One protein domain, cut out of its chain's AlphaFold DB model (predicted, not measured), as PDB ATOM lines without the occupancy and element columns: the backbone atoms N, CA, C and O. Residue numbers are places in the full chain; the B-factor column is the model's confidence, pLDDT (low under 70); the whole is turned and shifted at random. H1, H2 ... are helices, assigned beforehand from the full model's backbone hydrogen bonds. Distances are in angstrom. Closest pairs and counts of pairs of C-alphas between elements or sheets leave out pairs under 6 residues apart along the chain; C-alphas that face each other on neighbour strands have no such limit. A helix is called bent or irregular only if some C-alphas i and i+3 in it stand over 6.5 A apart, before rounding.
ATOM      1  N   LEU A 203     -27.983  31.682  -8.150       91.31
ATOM      2  CA  LEU A 203     -28.852  32.827  -8.413       91.31
ATOM      3  C   LEU A 203     -30.310  32.508  -8.083       91.31
ATOM      4  O   LEU A 203     -30.918  33.220  -7.297       91.31
ATOM      5  N   MET A 204     -30.854  31.397  -8.587       89.62
ATOM      6  CA  MET A 204     -32.226  30.981  -8.272       89.62
ATOM      7  C   MET A 204     -32.432  30.763  -6.770       89.62
ATOM      8  O   MET A 204     -33.455  31.167  -6.215       89.62
ATOM      9  N   ALA A 205     -31.461  30.141  -6.096       88.75
ATOM     10  CA  ALA A 205     -31.526  29.920  -4.656       88.75
ATOM     11  C   ALA A 205     -31.489  31.239  -3.868       88.75
ATOM     12  O   ALA A 205     -32.227  31.388  -2.894       88.75
ATOM     13  N   ALA A 206     -30.651  32.189  -4.284       90.06
ATOM     14  CA  ALA A 206     -30.541  33.511  -3.683       90.06
ATOM     15  C   ALA A 206     -31.816  34.334  -3.898       90.06
ATOM     16  O   ALA A 206     -32.387  34.826  -2.927       90.06
ATOM     17  N   THR A 207     -32.314  34.401  -5.134       90.38
ATOM     18  CA  THR A 207     -33.551  35.102  -5.496       90.38
ATOM     19  C   THR A 207     -34.733  34.602  -4.670       90.38
ATOM     20  O   THR A 207     -35.469  35.397  -4.089       90.38
ATOM     21  N   GLU A 208     -34.884  33.283  -4.530       88.31
ATOM     22  CA  GLU A 208     -35.957  32.690  -3.726       88.31
ATOM     23  C   GLU A 208     -35.841  33.031  -2.232       88.31
ATOM     24  O   GLU A 208     -36.856  33.192  -1.554       88.31
ATOM     25  N   ARG A 209     -34.619  33.153  -1.695       87.75
ATOM     26  CA  ARG A 209     -34.408  33.596  -0.308       87.75
ATOM     27  C   ARG A 209     -34.777  35.064  -0.139       87.75
ATOM     28  O   ARG A 209     -35.486  35.390   0.806       87.75
ATOM     29  N   TRP A 210     -34.338  35.923  -1.056       87.62
ATOM     30  CA  TRP A 210     -34.635  37.354  -1.022       87.62
ATOM     31  C   TRP A 210     -36.122  37.647  -1.183       87.62
ATOM     32  O   TRP A 210     -36.647  38.451  -0.423       87.62
ATOM     33  N   ARG A 211     -36.832  36.913  -2.044       90.00
ATOM     34  CA  ARG A 211     -38.293  37.009  -2.201       90.00
ATOM     35  C   ARG A 211     -39.070  36.827  -0.891       90.00
ATOM     36  O   ARG A 211     -40.145  37.384  -0.715       90.00
ATOM     37  N   ARG A 212     -38.556  36.019   0.042       85.75
ATOM     38  CA  ARG A 212     -39.203  35.791   1.352       85.75
ATOM     39  C   ARG A 212     -39.037  36.964   2.307       85.75
ATOM     40  O   ARG A 212     -39.773  37.069   3.280       85.75
ATOM     41  N   VAL A 213     -38.017  37.773   2.065       82.75
ATOM     42  CA  VAL A 213     -37.605  38.878   2.927       82.75
ATOM     43  C   VAL A 213     -38.072  40.212   2.357       82.75
ATOM     44  O   VAL A 213     -38.349  41.143   3.107       82.75
ATOM     45  N   TYR A 214     -38.184  40.289   1.038       82.62
ATOM     46  CA  TYR A 214     -38.474  41.499   0.305       82.62
ATOM     47  C   TYR A 214     -39.555  41.218  -0.737       82.62
ATOM     48  O   TYR A 214     -39.449  40.269  -1.511       82.62
ATOM     49  N   SER A 215     -40.615  42.027  -0.726       83.19
ATOM     50  CA  SER A 215     -41.832  41.818  -1.520       83.19
ATOM     51  C   SER A 215     -41.734  42.319  -2.966       83.19
ATOM     52  O   SER A 215     -42.764  42.477  -3.619       83.19
ATOM     53  N   GLU A 216     -40.529  42.617  -3.454       80.94
ATOM     54  CA  GLU A 216     -40.306  42.947  -4.863       80.94
ATOM     55  C   GLU A 216     -40.506  41.735  -5.782       80.94
ATOM     56  O   GLU A 216     -40.609  40.583  -5.344       80.94
ATOM     57  N   ASP A 217     -40.593  42.009  -7.084       91.38
ATOM     58  CA  ASP A 217     -40.740  40.966  -8.083       91.38
ATOM     59  C   ASP A 217     -39.489  40.068  -8.165       91.38
ATOM     60  O   ASP A 217     -38.345  40.450  -7.907       91.38
ATOM     61  N   ILE A 218     -39.718  38.802  -8.513       91.12
ATOM     62  CA  ILE A 218     -38.658  37.784  -8.584       91.12
ATOM     63  C   ILE A 218     -37.607  38.172  -9.632       91.12
ATOM     64  O   ILE A 218     -36.415  37.909  -9.457       91.12
ATOM     65  N   GLU A 219     -38.047  38.793 -10.724       92.94
ATOM     66  CA  GLU A 219     -37.186  39.171 -11.838       92.94
ATOM     67  C   GLU A 219     -36.247  40.329 -11.474       92.94
ATOM     68  O   GLU A 219     -35.054  40.253 -11.782       92.94
ATOM     69  N   GLY A 220     -36.737  41.356 -10.775       91.31
ATOM     70  CA  GLY A 220     -35.937  42.473 -10.285       91.31
ATOM     71  C   GLY A 220     -34.879  42.019  -9.289       91.31
ATOM     72  O   GLY A 220     -33.698  42.320  -9.476       91.31
ATOM     73  N   ILE A 221     -35.267  41.188  -8.315       89.44
ATOM     74  CA  ILE A 221     -34.333  40.582  -7.353       89.44
ATOM     75  C   ILE A 221     -33.247  39.783  -8.087       89.44
ATOM     76  O   ILE A 221     -32.056  39.945  -7.813       89.44
ATOM     77  N   SER A 222     -33.635  38.942  -9.051       92.31
ATOM     78  CA  SER A 222     -32.684  38.125  -9.809       92.31
ATOM     79  C   SER A 222     -31.711  38.980 -10.625       92.31
ATOM     80  O   SER A 222     -30.509  38.720 -10.609       92.31
ATOM     81  N   LYS A 223     -32.196  40.022 -11.312       91.00
ATOM     82  CA  LYS A 223     -31.345  40.946 -12.081       91.00
ATOM     83  C   LYS A 223     -30.391  41.723 -11.176       91.00
ATOM     84  O   LYS A 223     -29.228  41.898 -11.533       91.00
ATOM     85  N   ALA A 224     -30.858  42.168 -10.011       87.69
ATOM     86  CA  ALA A 224     -30.032  42.885  -9.045       87.69
ATOM     87  C   ALA A 224     -28.908  41.998  -8.490       87.69
ATOM     88  O   ALA A 224     -27.750  42.414  -8.475       87.69
ATOM     89  N   LEU A 225     -29.225  40.758  -8.101       91.50
ATOM     90  CA  LEU A 225     -28.236  39.785  -7.626       91.50
ATOM     91  C   LEU A 225     -27.212  39.436  -8.705       91.50
ATOM     92  O   LEU A 225     -26.018  39.405  -8.418       91.50
ATOM     93  N   GLN A 226     -27.661  39.228  -9.942       92.62
ATOM     94  CA  GLN A 226     -26.767  38.951 -11.059       92.62
ATOM     95  C   GLN A 226     -25.784  40.106 -11.300       92.62
ATOM     96  O   GLN A 226     -24.576  39.875 -11.301       92.62
ATOM     97  N   ARG A 227     -26.278  41.349 -11.412       88.38
ATOM     98  CA  ARG A 227     -25.422  42.541 -11.567       88.38
ATOM     99  C   ARG A 227     -24.449  42.700 -10.402       88.38
ATOM    100  O   ARG A 227     -23.290  43.046 -10.608       88.38
ATOM    101  N   CYS A 228     -24.912  42.441  -9.179       88.00
ATOM    102  CA  CYS A 228     -24.057  42.456  -7.999       88.00
ATOM    103  C   CYS A 228     -22.910  41.452  -8.152       88.00
ATOM    104  O   CYS A 228     -21.758  41.818  -7.958       88.00
ATOM    105  N   TRP A 229     -23.186  40.210  -8.552       93.12
ATOM    106  CA  TRP A 229     -22.155  39.176  -8.691       93.12
ATOM    107  C   TRP A 229     -21.175  39.436  -9.828       93.12
ATOM    108  O   TRP A 229     -19.993  39.150  -9.665       93.12
ATOM    109  N   GLU A 230     -21.639  40.021 -10.932       89.81
ATOM    110  CA  GLU A 230     -20.774  40.497 -12.016       89.81
ATOM    111  C   GLU A 230     -19.785  41.556 -11.495       89.81
ATOM    112  O   GLU A 230     -18.589  41.454 -11.745       89.81
ATOM    113  N   GLN A 231     -20.238  42.504 -10.667       86.00
ATOM    114  CA  GLN A 231     -19.349  43.489 -10.032       86.00
ATOM    115  C   GLN A 231     -18.408  42.867  -8.990       86.00
ATOM    116  O   GLN A 231     -17.271  43.311  -8.842       86.00
ATOM    117  N   LEU A 232     -18.855  41.837  -8.257       86.12
ATOM    118  CA  LEU A 232     -18.005  41.131  -7.292       86.12
ATOM    119  C   LEU A 232     -16.860  40.374  -7.968       86.12
ATOM    120  O   LEU A 232     -15.801  40.238  -7.357       86.12
ATOM    121  N   ALA A 233     -17.055  39.893  -9.198       86.94
ATOM    122  CA  ALA A 233     -15.999  39.238  -9.968       86.94
ATOM    123  C   ALA A 233     -14.845  40.201 -10.302       86.94
ATOM    124  O   ALA A 233     -13.687  39.791 -10.281       86.94
ATOM    125  N   GLU A 234     -15.158  41.482 -10.509       85.25
ATOM    126  CA  GLU A 234     -14.197  42.550 -10.816       85.25
ATOM    127  C   GLU A 234     -13.649  43.261  -9.563       85.25
ATOM    128  O   GLU A 234     -12.899  44.235  -9.651       85.25
ATOM    129  N   ALA A 235     -14.031  42.814  -8.363       81.62
ATOM    130  CA  ALA A 235     -13.653  43.495  -7.135       81.62
ATOM    131  C   ALA A 235     -12.139  43.362  -6.852       81.62
ATOM    132  O   ALA A 235     -11.609  42.248  -6.826       81.62
ATOM    133  N   PRO A 236     -11.439  44.459  -6.499       83.31
ATOM    134  CA  PRO A 236      -9.984  44.449  -6.298       83.31
ATOM    135  C   PRO A 236      -9.527  43.626  -5.079       83.31
ATOM    136  O   PRO A 236      -8.349  43.298  -4.953       83.31
ATOM    137  N   TYR A 237     -10.449  43.275  -4.173       84.50
ATOM    138  CA  TYR A 237     -10.167  42.542  -2.939       84.50
ATOM    139  C   TYR A 237     -10.994  41.245  -2.855       84.50
ATOM    140  O   TYR A 237     -12.123  41.267  -2.350       84.50
ATOM    141  N   PRO A 238     -10.427  40.083  -3.241       80.50
ATOM    142  CA  PRO A 238     -11.159  38.812  -3.313       80.50
ATOM    143  C   PRO A 238     -11.827  38.387  -1.999       80.50
ATOM    144  O   PRO A 238     -12.927  37.840  -1.994       80.50
ATOM    145  N   LYS A 239     -11.196  38.674  -0.852       78.19
ATOM    146  CA  LYS A 239     -11.759  38.347   0.468       78.19
ATOM    147  C   LYS A 239     -13.034  39.142   0.764       78.19
ATOM    148  O   LYS A 239     -13.975  38.594   1.333       78.19
ATOM    149  N   ALA A 240     -13.072  40.416   0.381       74.69
ATOM    150  CA  ALA A 240     -14.264  41.240   0.529       74.69
ATOM    151  C   ALA A 240     -15.359  40.800  -0.450       74.69
ATOM    152  O   ALA A 240     -16.515  40.677  -0.052       74.69
ATOM    153  N   ALA A 241     -14.980  40.469  -1.687       81.31
ATOM    154  CA  ALA A 241     -15.894  39.932  -2.689       81.31
ATOM    155  C   ALA A 241     -16.572  38.636  -2.219       81.31
ATOM    156  O   ALA A 241     -17.792  38.514  -2.280       81.31
ATOM    157  N   ALA A 242     -15.800  37.704  -1.652       80.69
ATOM    158  CA  ALA A 242     -16.327  36.462  -1.093       80.69
ATOM    159  C   ALA A 242     -17.315  36.715   0.061       80.69
ATOM    160  O   ALA A 242     -18.368  36.078   0.126       80.69
ATOM    161  N   LEU A 243     -17.016  37.669   0.950       77.81
ATOM    162  CA  LEU A 243     -17.928  38.051   2.031       77.81
ATOM    163  C   LEU A 243     -19.239  38.634   1.488       77.81
ATOM    164  O   LEU A 243     -20.309  38.240   1.952       77.81
ATOM    165  N   LEU A 244     -19.176  39.521   0.492       80.69
ATOM    166  CA  LEU A 244     -20.353  40.106  -0.164       80.69
ATOM    167  C   LEU A 244     -21.156  39.065  -0.957       80.69
ATOM    168  O   LEU A 244     -22.386  39.110  -0.978       80.69
ATOM    169  N   TRP A 245     -20.490  38.069  -1.533       86.50
ATOM    170  CA  TRP A 245     -21.170  36.959  -2.183       86.50
ATOM    171  C   TRP A 245     -21.951  36.116  -1.166       86.50
ATOM    172  O   TRP A 245     -23.163  35.970  -1.299       86.50
ATOM    173  N   VAL A 246     -21.322  35.654  -0.076       84.00
ATOM    174  CA  VAL A 246     -22.013  34.898   0.999       84.00
ATOM    175  C   VAL A 246     -23.187  35.695   1.583       84.00
ATOM    176  O   VAL A 246     -24.262  35.159   1.861       84.00
ATOM    177  N   THR A 247     -22.987  36.999   1.729       81.75
ATOM    178  CA  THR A 247     -23.996  37.966   2.157       81.75
ATOM    179  C   THR A 247     -25.199  38.005   1.229       81.75
ATOM    180  O   THR A 247     -26.334  37.887   1.685       81.75
ATOM    181  N   SER A 248     -24.960  38.131  -0.077       85.31
ATOM    182  CA  SER A 248     -26.013  38.192  -1.090       85.31
ATOM    183  C   SER A 248     -26.840  36.903  -1.156       85.31
ATOM    184  O   SER A 248     -27.966  36.913  -1.638       85.31
ATOM    185  N   LEU A 249     -26.332  35.795  -0.610       86.81
ATOM    186  CA  LEU A 249     -27.083  34.551  -0.453       86.81
ATOM    187  C   LEU A 249     -27.975  34.532   0.797       86.81
ATOM    188  O   LEU A 249     -28.593  33.498   1.074       86.81
ATOM    189  N   LEU A 250     -28.000  35.612   1.588       80.69
ATOM    190  CA  LEU A 250     -28.581  35.667   2.934       80.69
ATOM    191  C   LEU A 250     -28.066  34.526   3.829       80.69
ATOM    192  O   LEU A 250     -28.762  34.051   4.725       80.69
ATOM    193  N   ALA A 251     -26.841  34.060   3.570       76.50
ATOM    194  CA  ALA A 251     -26.238  32.930   4.267       76.50
ATOM    195  C   ALA A 251     -25.540  33.346   5.572       76.50
ATOM    196  O   ALA A 251     -24.880  32.522   6.203       76.50
ATOM    197  N   THR A 252     -25.683  34.607   5.994       75.12
ATOM    198  CA  THR A 252     -25.176  35.079   7.283       75.12
ATOM    199  C   THR A 252     -25.932  34.368   8.409       75.12
ATOM    200  O   THR A 252     -27.155  34.523   8.498       75.12
ATOM    201  N   PRO A 253     -25.247  33.593   9.268       75.69
ATOM    202  CA  PRO A 253     -25.886  32.919  10.386       75.69
ATOM    203  C   PRO A 253     -26.300  33.966  11.421       75.69
ATOM    204  O   PRO A 253     -25.512  34.370  12.269       75.69
ATOM    205  N   SER A 254     -27.533  34.445  11.310       87.25
ATOM    206  CA  SER A 254     -28.143  35.315  12.307       87.25
ATOM    207  C   SER A 254     -28.610  34.493  13.505       87.25
ATOM    208  O   SER A 254     -28.908  33.300  13.362       87.25
ATOM    209  N   ALA A 255     -28.702  35.108  14.686       87.81
ATOM    210  CA  ALA A 255     -29.148  34.388  15.873       87.81
ATOM    211  C   ALA A 255     -30.553  33.776  15.681       87.81
ATOM    212  O   ALA A 255     -30.814  32.639  16.075       87.81
ATOM    213  N   VAL A 256     -31.438  34.479  14.970       85.69
ATOM    214  CA  VAL A 256     -32.760  33.953  14.593       85.69
ATOM    215  C   VAL A 256     -32.649  32.738  13.661       85.69
ATOM    216  O   VAL A 256     -33.352  31.748  13.859       85.69
ATOM    217  N   SER A 257     -31.748  32.768  12.671       81.50
ATOM    218  CA  SER A 257     -31.555  31.640  11.745       81.50
ATOM    219  C   SER A 257     -30.958  30.402  12.420       81.50
ATOM    220  O   SER A 257     -31.264  29.278  12.018       81.50
ATOM    221  N   LEU A 258     -30.082  30.583  13.405       84.50
ATOM    222  CA  LEU A 258     -29.514  29.479  14.175       84.50
ATOM    223  C   LEU A 258     -30.556  28.899  15.144       84.50
ATOM    224  O   LEU A 258     -30.684  27.676  15.230       84.50
ATOM    225  N   LEU A 259     -31.367  29.750  15.784       87.56
ATOM    226  CA  LEU A 259     -32.485  29.312  16.622       87.56
ATOM    227  C   LEU A 259     -33.496  28.469  15.829       87.56
ATOM    228  O   LEU A 259     -33.899  27.404  16.293       87.56
ATOM    229  N   SER A 260     -33.850  28.871  14.601       76.94
ATOM    230  CA  SER A 260     -34.772  28.096  13.749       76.94
ATOM    231  C   SER A 260     -34.225  26.725  13.331       76.94
ATOM    232  O   SER A 260     -34.973  25.893  12.830       76.94
ATOM    233  N   ARG A 261     -32.919  26.483  13.510       80.75
ATOM    234  CA  ARG A 261     -32.255  25.186  13.290       80.75
ATOM    235  C   ARG A 261     -32.106  24.368  14.580       80.75
ATOM    236  O   ARG A 261     -31.402  23.365  14.580       80.75
ATOM    237  N   GLY A 262     -32.747  24.792  15.670       86.75
ATOM    238  CA  GLY A 262     -32.757  24.079  16.948       86.75
ATOM    239  C   GLY A 262     -31.568  24.380  17.866       86.75
ATOM    240  O   GLY A 262     -31.422  23.724  18.896       86.75
ATOM    241  N   LEU A 263     -30.723  25.363  17.538       87.81
ATOM    242  CA  LEU A 263     -29.629  25.780  18.419       87.81
ATOM    243  C   LEU A 263     -30.163  26.675  19.543       87.81
ATOM    244  O   LEU A 263     -30.887  27.638  19.296       87.81
ATOM    245  N   LYS A 264     -29.778  26.385  20.791       94.56
ATOM    246  CA  LYS A 264     -30.145  27.196  21.962       94.56
ATOM    247  C   LYS A 264     -29.179  28.368  22.109       94.56
ATOM    248  O   LYS A 264     -28.140  28.234  22.748       94.56
ATOM    249  N   ILE A 265     -29.517  29.500  21.504       94.94
ATOM    250  CA  ILE A 265     -28.726  30.731  21.585       94.94
ATOM    251  C   ILE A 265     -29.616  31.934  21.895       94.94
ATOM    252  O   ILE A 265     -30.816  31.922  21.620       94.94
ATOM    253  N   GLU A 266     -29.023  32.985  22.454       95.50
ATOM    254  CA  GLU A 266     -29.724  34.248  22.678       95.50
ATOM    255  C   GLU A 266     -29.955  34.971  21.350       95.50
ATOM    256  O   GLU A 266     -29.025  35.177  20.574       95.50
ATOM    257  N   THR A 267     -31.197  35.389  21.097       95.31
ATOM    258  CA  THR A 267     -31.558  36.086  19.857       95.31
ATOM    259  C   THR A 267     -31.181  37.557  19.858       95.31
ATOM    260  O   THR A 267     -31.298  38.187  18.817       95.31
ATOM    261  N   GLN A 268     -30.756  38.131  20.984       96.75
ATOM    262  CA  GLN A 268     -30.432  39.552  21.070       96.75
ATOM    263  C   GLN A 268     -29.145  39.874  20.298       96.75
ATOM    264  O   GLN A 268     -28.120  39.212  20.472       96.75
ATOM    265  N   CYS A 269     -29.167  40.941  19.497       94.31
ATOM    266  CA  CYS A 269     -27.984  41.405  18.785       94.31
ATOM    267  C   CYS A 269     -26.924  41.892  19.767       94.31
ATOM    268  O   CYS A 269     -27.109  42.890  20.463       94.31
ATOM    269  N   LYS A 270     -25.758  41.248  19.771       92.31
ATOM    270  CA  LYS A 270     -24.667  41.594  20.697       92.31
ATOM    271  C   LYS A 270     -24.006  42.940  20.397       92.31
ATOM    272  O   LYS A 270     -23.275  43.457  21.232       92.31
ATOM    273  N   ARG A 271     -24.258  43.515  19.217       89.69
ATOM    274  CA  ARG A 271     -23.639  44.770  18.761       89.69
ATOM    275  C   ARG A 271     -24.424  46.009  19.171       89.69
ATOM    276  O   ARG A 271     -23.824  47.024  19.499       89.69
ATOM    277  N   CYS A 272     -25.751  45.942  19.115       93.25
ATOM    278  CA  CYS A 272     -26.619  47.090  19.396       93.25
ATOM    279  C   CYS A 272     -27.743  46.790  20.396       93.25
ATOM    280  O   CYS A 272     -28.582  47.649  20.639       93.25
ATOM    281  N   LEU A 273     -27.757  45.582  20.966       94.69
ATOM    282  CA  LEU A 273     -28.724  45.112  21.962       94.69
ATOM    283  C   LEU A 273     -30.178  45.022  21.466       94.69
ATOM    284  O   LEU A 273     -31.093  44.841  22.270       94.69
ATOM    285  N   TRP A 274     -30.400  45.073  20.149       93.56
ATOM    286  CA  TRP A 274     -31.712  44.843  19.541       93.56
ATOM    287  C   TRP A 274     -32.245  43.447  19.880       93.56
ATOM    288  O   TRP A 274     -31.491  42.477  19.848       93.56
ATOM    289  N   ALA A 275     -33.542  43.327  20.176       92.06
ATOM    290  CA  ALA A 275     -34.139  42.104  20.729       92.06
ATOM    291  C   ALA A 275     -33.986  40.855  19.835       92.06
ATOM    292  O   ALA A 275     -33.878  39.735  20.340       92.06
ATOM    293  N   PHE A 276     -33.939  41.049  18.513       92.25
ATOM    294  CA  PHE A 276     -33.822  39.976  17.526       92.25
ATOM    295  C   PHE A 276     -32.756  40.293  16.471       92.25
ATOM    296  O   PHE A 276     -32.955  41.117  15.580       92.25
ATOM    297  N   GLU A 277     -31.628  39.601  16.538       91.75
ATOM    298  CA  GLU A 277     -30.600  39.566  15.511       91.75
ATOM    299  C   GLU A 277     -31.069  38.654  14.376       91.75
ATOM    300  O   GLU A 277     -30.728  37.473  14.296       91.75
ATOM    301  N   SER A 278     -31.928  39.207  13.523       87.81
ATOM    302  CA  SER A 278     -32.285  38.619  12.238       87.81
ATOM    303  C   SER A 278     -31.241  38.979  11.179       87.81
ATOM    304  O   SER A 278     -30.435  39.894  11.355       87.81
ATOM    305  N   THR A 279     -31.267  38.282  10.044       81.62
ATOM    306  CA  THR A 279     -30.422  38.637   8.898       81.62
ATOM    307  C   THR A 279     -30.721  40.075   8.452       81.62
ATOM    308  O   THR A 279     -29.795  40.863   8.319       81.62
ATOM    309  N   MET A 280     -31.997  40.472   8.361       81.19
ATOM    310  CA  MET A 280     -32.374  41.861   8.050       81.19
ATOM    311  C   MET A 280     -31.803  42.871   9.038       81.19
ATOM    312  O   MET A 280     -31.237  43.876   8.617       81.19
ATOM    313  N   HIS A 281     -31.866  42.563  10.333       86.69
ATOM    314  CA  HIS A 281     -31.292  43.431  11.343       86.69
ATOM    315  C   HIS A 281     -29.783  43.606  11.136       86.69
ATOM    316  O   HIS A 281     -29.305  44.732  11.093       86.69
ATOM    317  N   ILE A 282     -29.029  42.515  10.955       83.69
ATOM    318  CA  ILE A 282     -27.579  42.577  10.700       83.69
ATOM    319  C   ILE A 282     -27.275  43.444   9.464       83.69
ATOM    320  O   ILE A 282     -26.317  44.215   9.462       83.69
ATOM    321  N   TRP A 283     -28.075  43.327   8.409       76.19
ATOM    322  CA  TRP A 283     -27.772  43.970   7.133       76.19
ATOM    323  C   TRP A 283     -28.199  45.432   7.060       76.19
ATOM    324  O   TRP A 283     -27.422  46.260   6.590       76.19
ATOM    325  N   TRP A 284     -29.386  45.762   7.561       80.56
ATOM    326  CA  TRP A 284     -30.028  47.045   7.274       80.56
ATOM    327  C   TRP A 284     -30.286  47.874   8.525       80.56
ATOM    328  O   TRP A 284     -30.036  49.080   8.527       80.56
ATOM    329  N   ASP A 285     -30.728  47.229   9.605       86.19
ATOM    330  CA  ASP A 285     -31.259  47.965  10.755       86.19
ATOM    331  C   ASP A 285     -30.231  48.167  11.871       86.19
ATOM    332  O   ASP A 285     -30.397  49.051  12.708       86.19
ATOM    333  N   CYS A 286     -29.170  47.357  11.921       90.56
ATOM    334  CA  CYS A 286     -28.193  47.389  13.002       90.56
ATOM    335  C   CYS A 286     -27.353  48.673  12.924       90.56
ATOM    336  O   CYS A 286     -26.491  48.788  12.044       90.56
ATOM    337  N   PRO A 287     -27.494  49.617  13.876       89.44
ATOM    338  CA  PRO A 287     -26.789  50.897  13.805       89.44
ATOM    339  C   PRO A 287     -25.267  50.732  13.852       89.44
ATOM    340  O   PRO A 287     -24.528  51.490  13.229       89.44
ATOM    341  N   ALA A 288     -24.788  49.704  14.562       85.06
ATOM    342  CA  ALA A 288     -23.368  49.382  14.639       85.06
ATOM    343  C   ALA A 288     -22.797  48.954  13.276       85.06
ATOM    344  O   ALA A 288     -21.665  49.301  12.951       85.06
ATOM    345  N   LEU A 289     -23.582  48.231  12.471       79.75
ATOM    346  CA  LEU A 289     -23.163  47.740  11.157       79.75
ATOM    347  C   LEU A 289     -23.406  48.756  10.052       79.75
ATOM    348  O   LEU A 289     -22.591  48.849   9.142       79.75
ATOM    349  N   ARG A 290     -24.436  49.596  10.181       82.44
ATOM    350  CA  ARG A 290     -24.654  50.744   9.296       82.44
ATOM    351  C   ARG A 290     -23.403  51.613   9.158       82.44
ATOM    352  O   ARG A 290     -23.055  51.997   8.049       82.44
ATOM    353  N   ARG A 291     -22.670  51.845  10.253       79.62
ATOM    354  CA  ARG A 291     -21.392  52.584  10.224       79.62
ATOM    355  C   ARG A 291     -20.332  51.901   9.354       79.62
ATOM    356  O   ARG A 291     -19.561  52.585   8.688       79.62
ATOM    357  N   ILE A 292     -20.297  50.568   9.353       74.62
ATOM    358  CA  ILE A 292     -19.395  49.780   8.504       74.62
ATOM    359  C   ILE A 292     -19.826  49.897   7.041       74.62
ATOM    360  O   ILE A 292     -18.969  50.112   6.192       74.62
ATOM    361  N   TRP A 293     -21.128  49.828   6.748       76.94
ATOM    362  CA  TRP A 293     -21.649  50.003   5.387       76.94
ATOM    363  C   TRP A 293     -21.389  51.399   4.829       76.94
ATOM    364  O   TRP A 293     -20.956  51.527   3.691       76.94
ATOM    365  N   GLU A 294     -21.581  52.444   5.633       81.19
ATOM    366  CA  GLU A 294     -21.290  53.827   5.244       81.19
ATOM    367  C   GLU A 294     -19.792  54.053   5.004       81.19
ATOM    368  O   GLU A 294     -19.408  54.727   4.045       81.19
ATOM    369  N   TRP A 295     -18.932  53.477   5.851       82.19
ATOM    370  CA  TRP A 295     -17.486  53.488   5.626       82.19
ATOM    371  C   TRP A 295     -17.121  52.734   4.343       82.19
ATOM    372  O   TRP A 295     -16.381  53.261   3.517       82.19
ATOM    373  N   TRP A 296     -17.685  51.542   4.145       72.44
ATOM    374  CA  TRP A 296     -17.439  50.712   2.969       72.44
ATOM    375  C   TRP A 296     -17.876  51.405   1.679       72.44
ATOM    376  O   TRP A 296     -17.098  51.469   0.737       72.44
ATOM    377  N   ALA A 297     -19.078  51.983   1.642       77.50
ATOM    378  CA  ALA A 297     -19.582  52.728   0.490       77.50
ATOM    379  C   ALA A 297     -18.660  53.903   0.124       77.50
ATOM    380  O   ALA A 297     -18.404  54.153  -1.053       77.50
ATOM    381  N   ARG A 298     -18.110  54.594   1.132       82.38
ATOM    382  CA  ARG A 298     -17.130  55.668   0.927       82.38
ATOM    383  C   ARG A 298     -15.817  55.144   0.347       82.38
ATOM    384  O   ARG A 298     -15.338  55.698  -0.633       82.38
ATOM    385  N   GLN A 299     -15.265  54.074   0.920       77.25
ATOM    386  CA  GLN A 299     -14.033  53.452   0.424       77.25
ATOM    387  C   GLN A 299     -14.194  52.895  -0.988       77.25
ATOM    388  O   GLN A 299     -13.316  53.066  -1.823       77.25
ATOM    389  N   TRP A 300     -15.342  52.291  -1.283       72.06
ATOM    390  CA  TRP A 300     -15.644  51.800  -2.620       72.06
ATOM    391  C   TRP A 300     -15.642  52.940  -3.641       72.06
ATOM    392  O   TRP A 300     -14.987  52.826  -4.670       72.06
ATOM    393  N   LYS A 301     -16.279  54.074  -3.308       76.69
ATOM    394  CA  LYS A 301     -16.255  55.285  -4.139       76.69
ATOM    395  C   LYS A 301     -14.827  55.801  -4.375       76.69
ATOM    396  O   LYS A 301     -14.512  56.231  -5.480       76.69
ATOM    397  N   GLU A 302     -13.965  55.747  -3.360       78.44
ATOM    398  CA  GLU A 302     -12.547  56.109  -3.488       78.44
ATOM    399  C   GLU A 302     -11.779  55.135  -4.400       78.44
ATOM    400  O   GLU A 302     -10.934  55.570  -5.178       78.44
ATOM    401  N   TRP A 303     -12.078  53.834  -4.343       72.00
ATOM    402  CA  TRP A 303     -11.371  52.806  -5.116       72.00
ATOM    403  C   TRP A 303     -11.797  52.723  -6.581       72.00
ATOM    404  O   TRP A 303     -10.950  52.489  -7.440       72.00
ATOM    405  N   THR A 304     -13.086  52.890  -6.885       69.31
ATOM    406  CA  THR A 304     -13.609  52.732  -8.255       69.31
ATOM    407  C   THR A 304     -13.663  54.036  -9.050       69.31
ATOM    408  O   THR A 304     -14.021  54.017 -10.228       69.31
ATOM    409  N   GLY A 305     -13.352  55.175  -8.421       70.56
ATOM    410  CA  GLY A 305     -13.663  56.498  -8.965       70.56
ATOM    411  C   GLY A 305     -15.176  56.767  -8.996       70.56
ATOM    412  O   GLY A 305     -15.991  55.872  -8.764       70.56
TER     413      GLY A 305
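This is residues 203 to 305 of the 309 residues of an uncharacterized protein of Chara braunii (UniProt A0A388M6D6). H2 and H3 fold as a helical hairpin with H1 packed on H2, while the long H6 makes a corner with H5; H4 and the winding residues 260 to 278 lie at one end of this open arrangement. Residues 294 to 299 of H6 stick out. The printed part has 103 residues with six named helices, H1 to H6 in chain order, and no named strand; its class is all helix, with 66 of the 103 residues in the named helices, and it is only just compact, close to loose, with a radius of gyration of the C-alphas of 14.9 A and spans of 43 by 30 by 23 A.

Start at H1, residues 203 to 211: it touches H2, residues 218 to 233, closest at the C-alphas of Thr 207 and Ser 222, 5.3 A. H2 forms a hairpin with H3, residues 238 to 248, closest at C-alphas 232 and 241, 5.2 A. H4, residues 255 to 259, is close but not clearly touching H5, residues 279 to 285; C-alphas 257 and 279 are closest, 7.6 A. H5 touches H6, residues 287 to 304, only at the corner, through Leu 289 and Arg 290 alone of H6, about perpendicular at 81 degrees; C-alphas 282 and 289 are closest, 6.8 A. Every O i to N i+4 pair is within hydrogen-bond range in H1 to H5, and 12 of 14 in H6.

Find C-alpha 203 at (-28.852, 32.827, -8.413), where H1 begins. H2 spans 22.7 A, H3 15.0 A; H6 runs 25.8 A to C-alpha 304 at (-13.609, 52.732, -8.255). H5 is only just irregular: C-alphas 282 and 285 are 6.53 A apart.

The printed part has no cut; the H4 to H5 link is long, and residue 304 alone is under pLDDT 70.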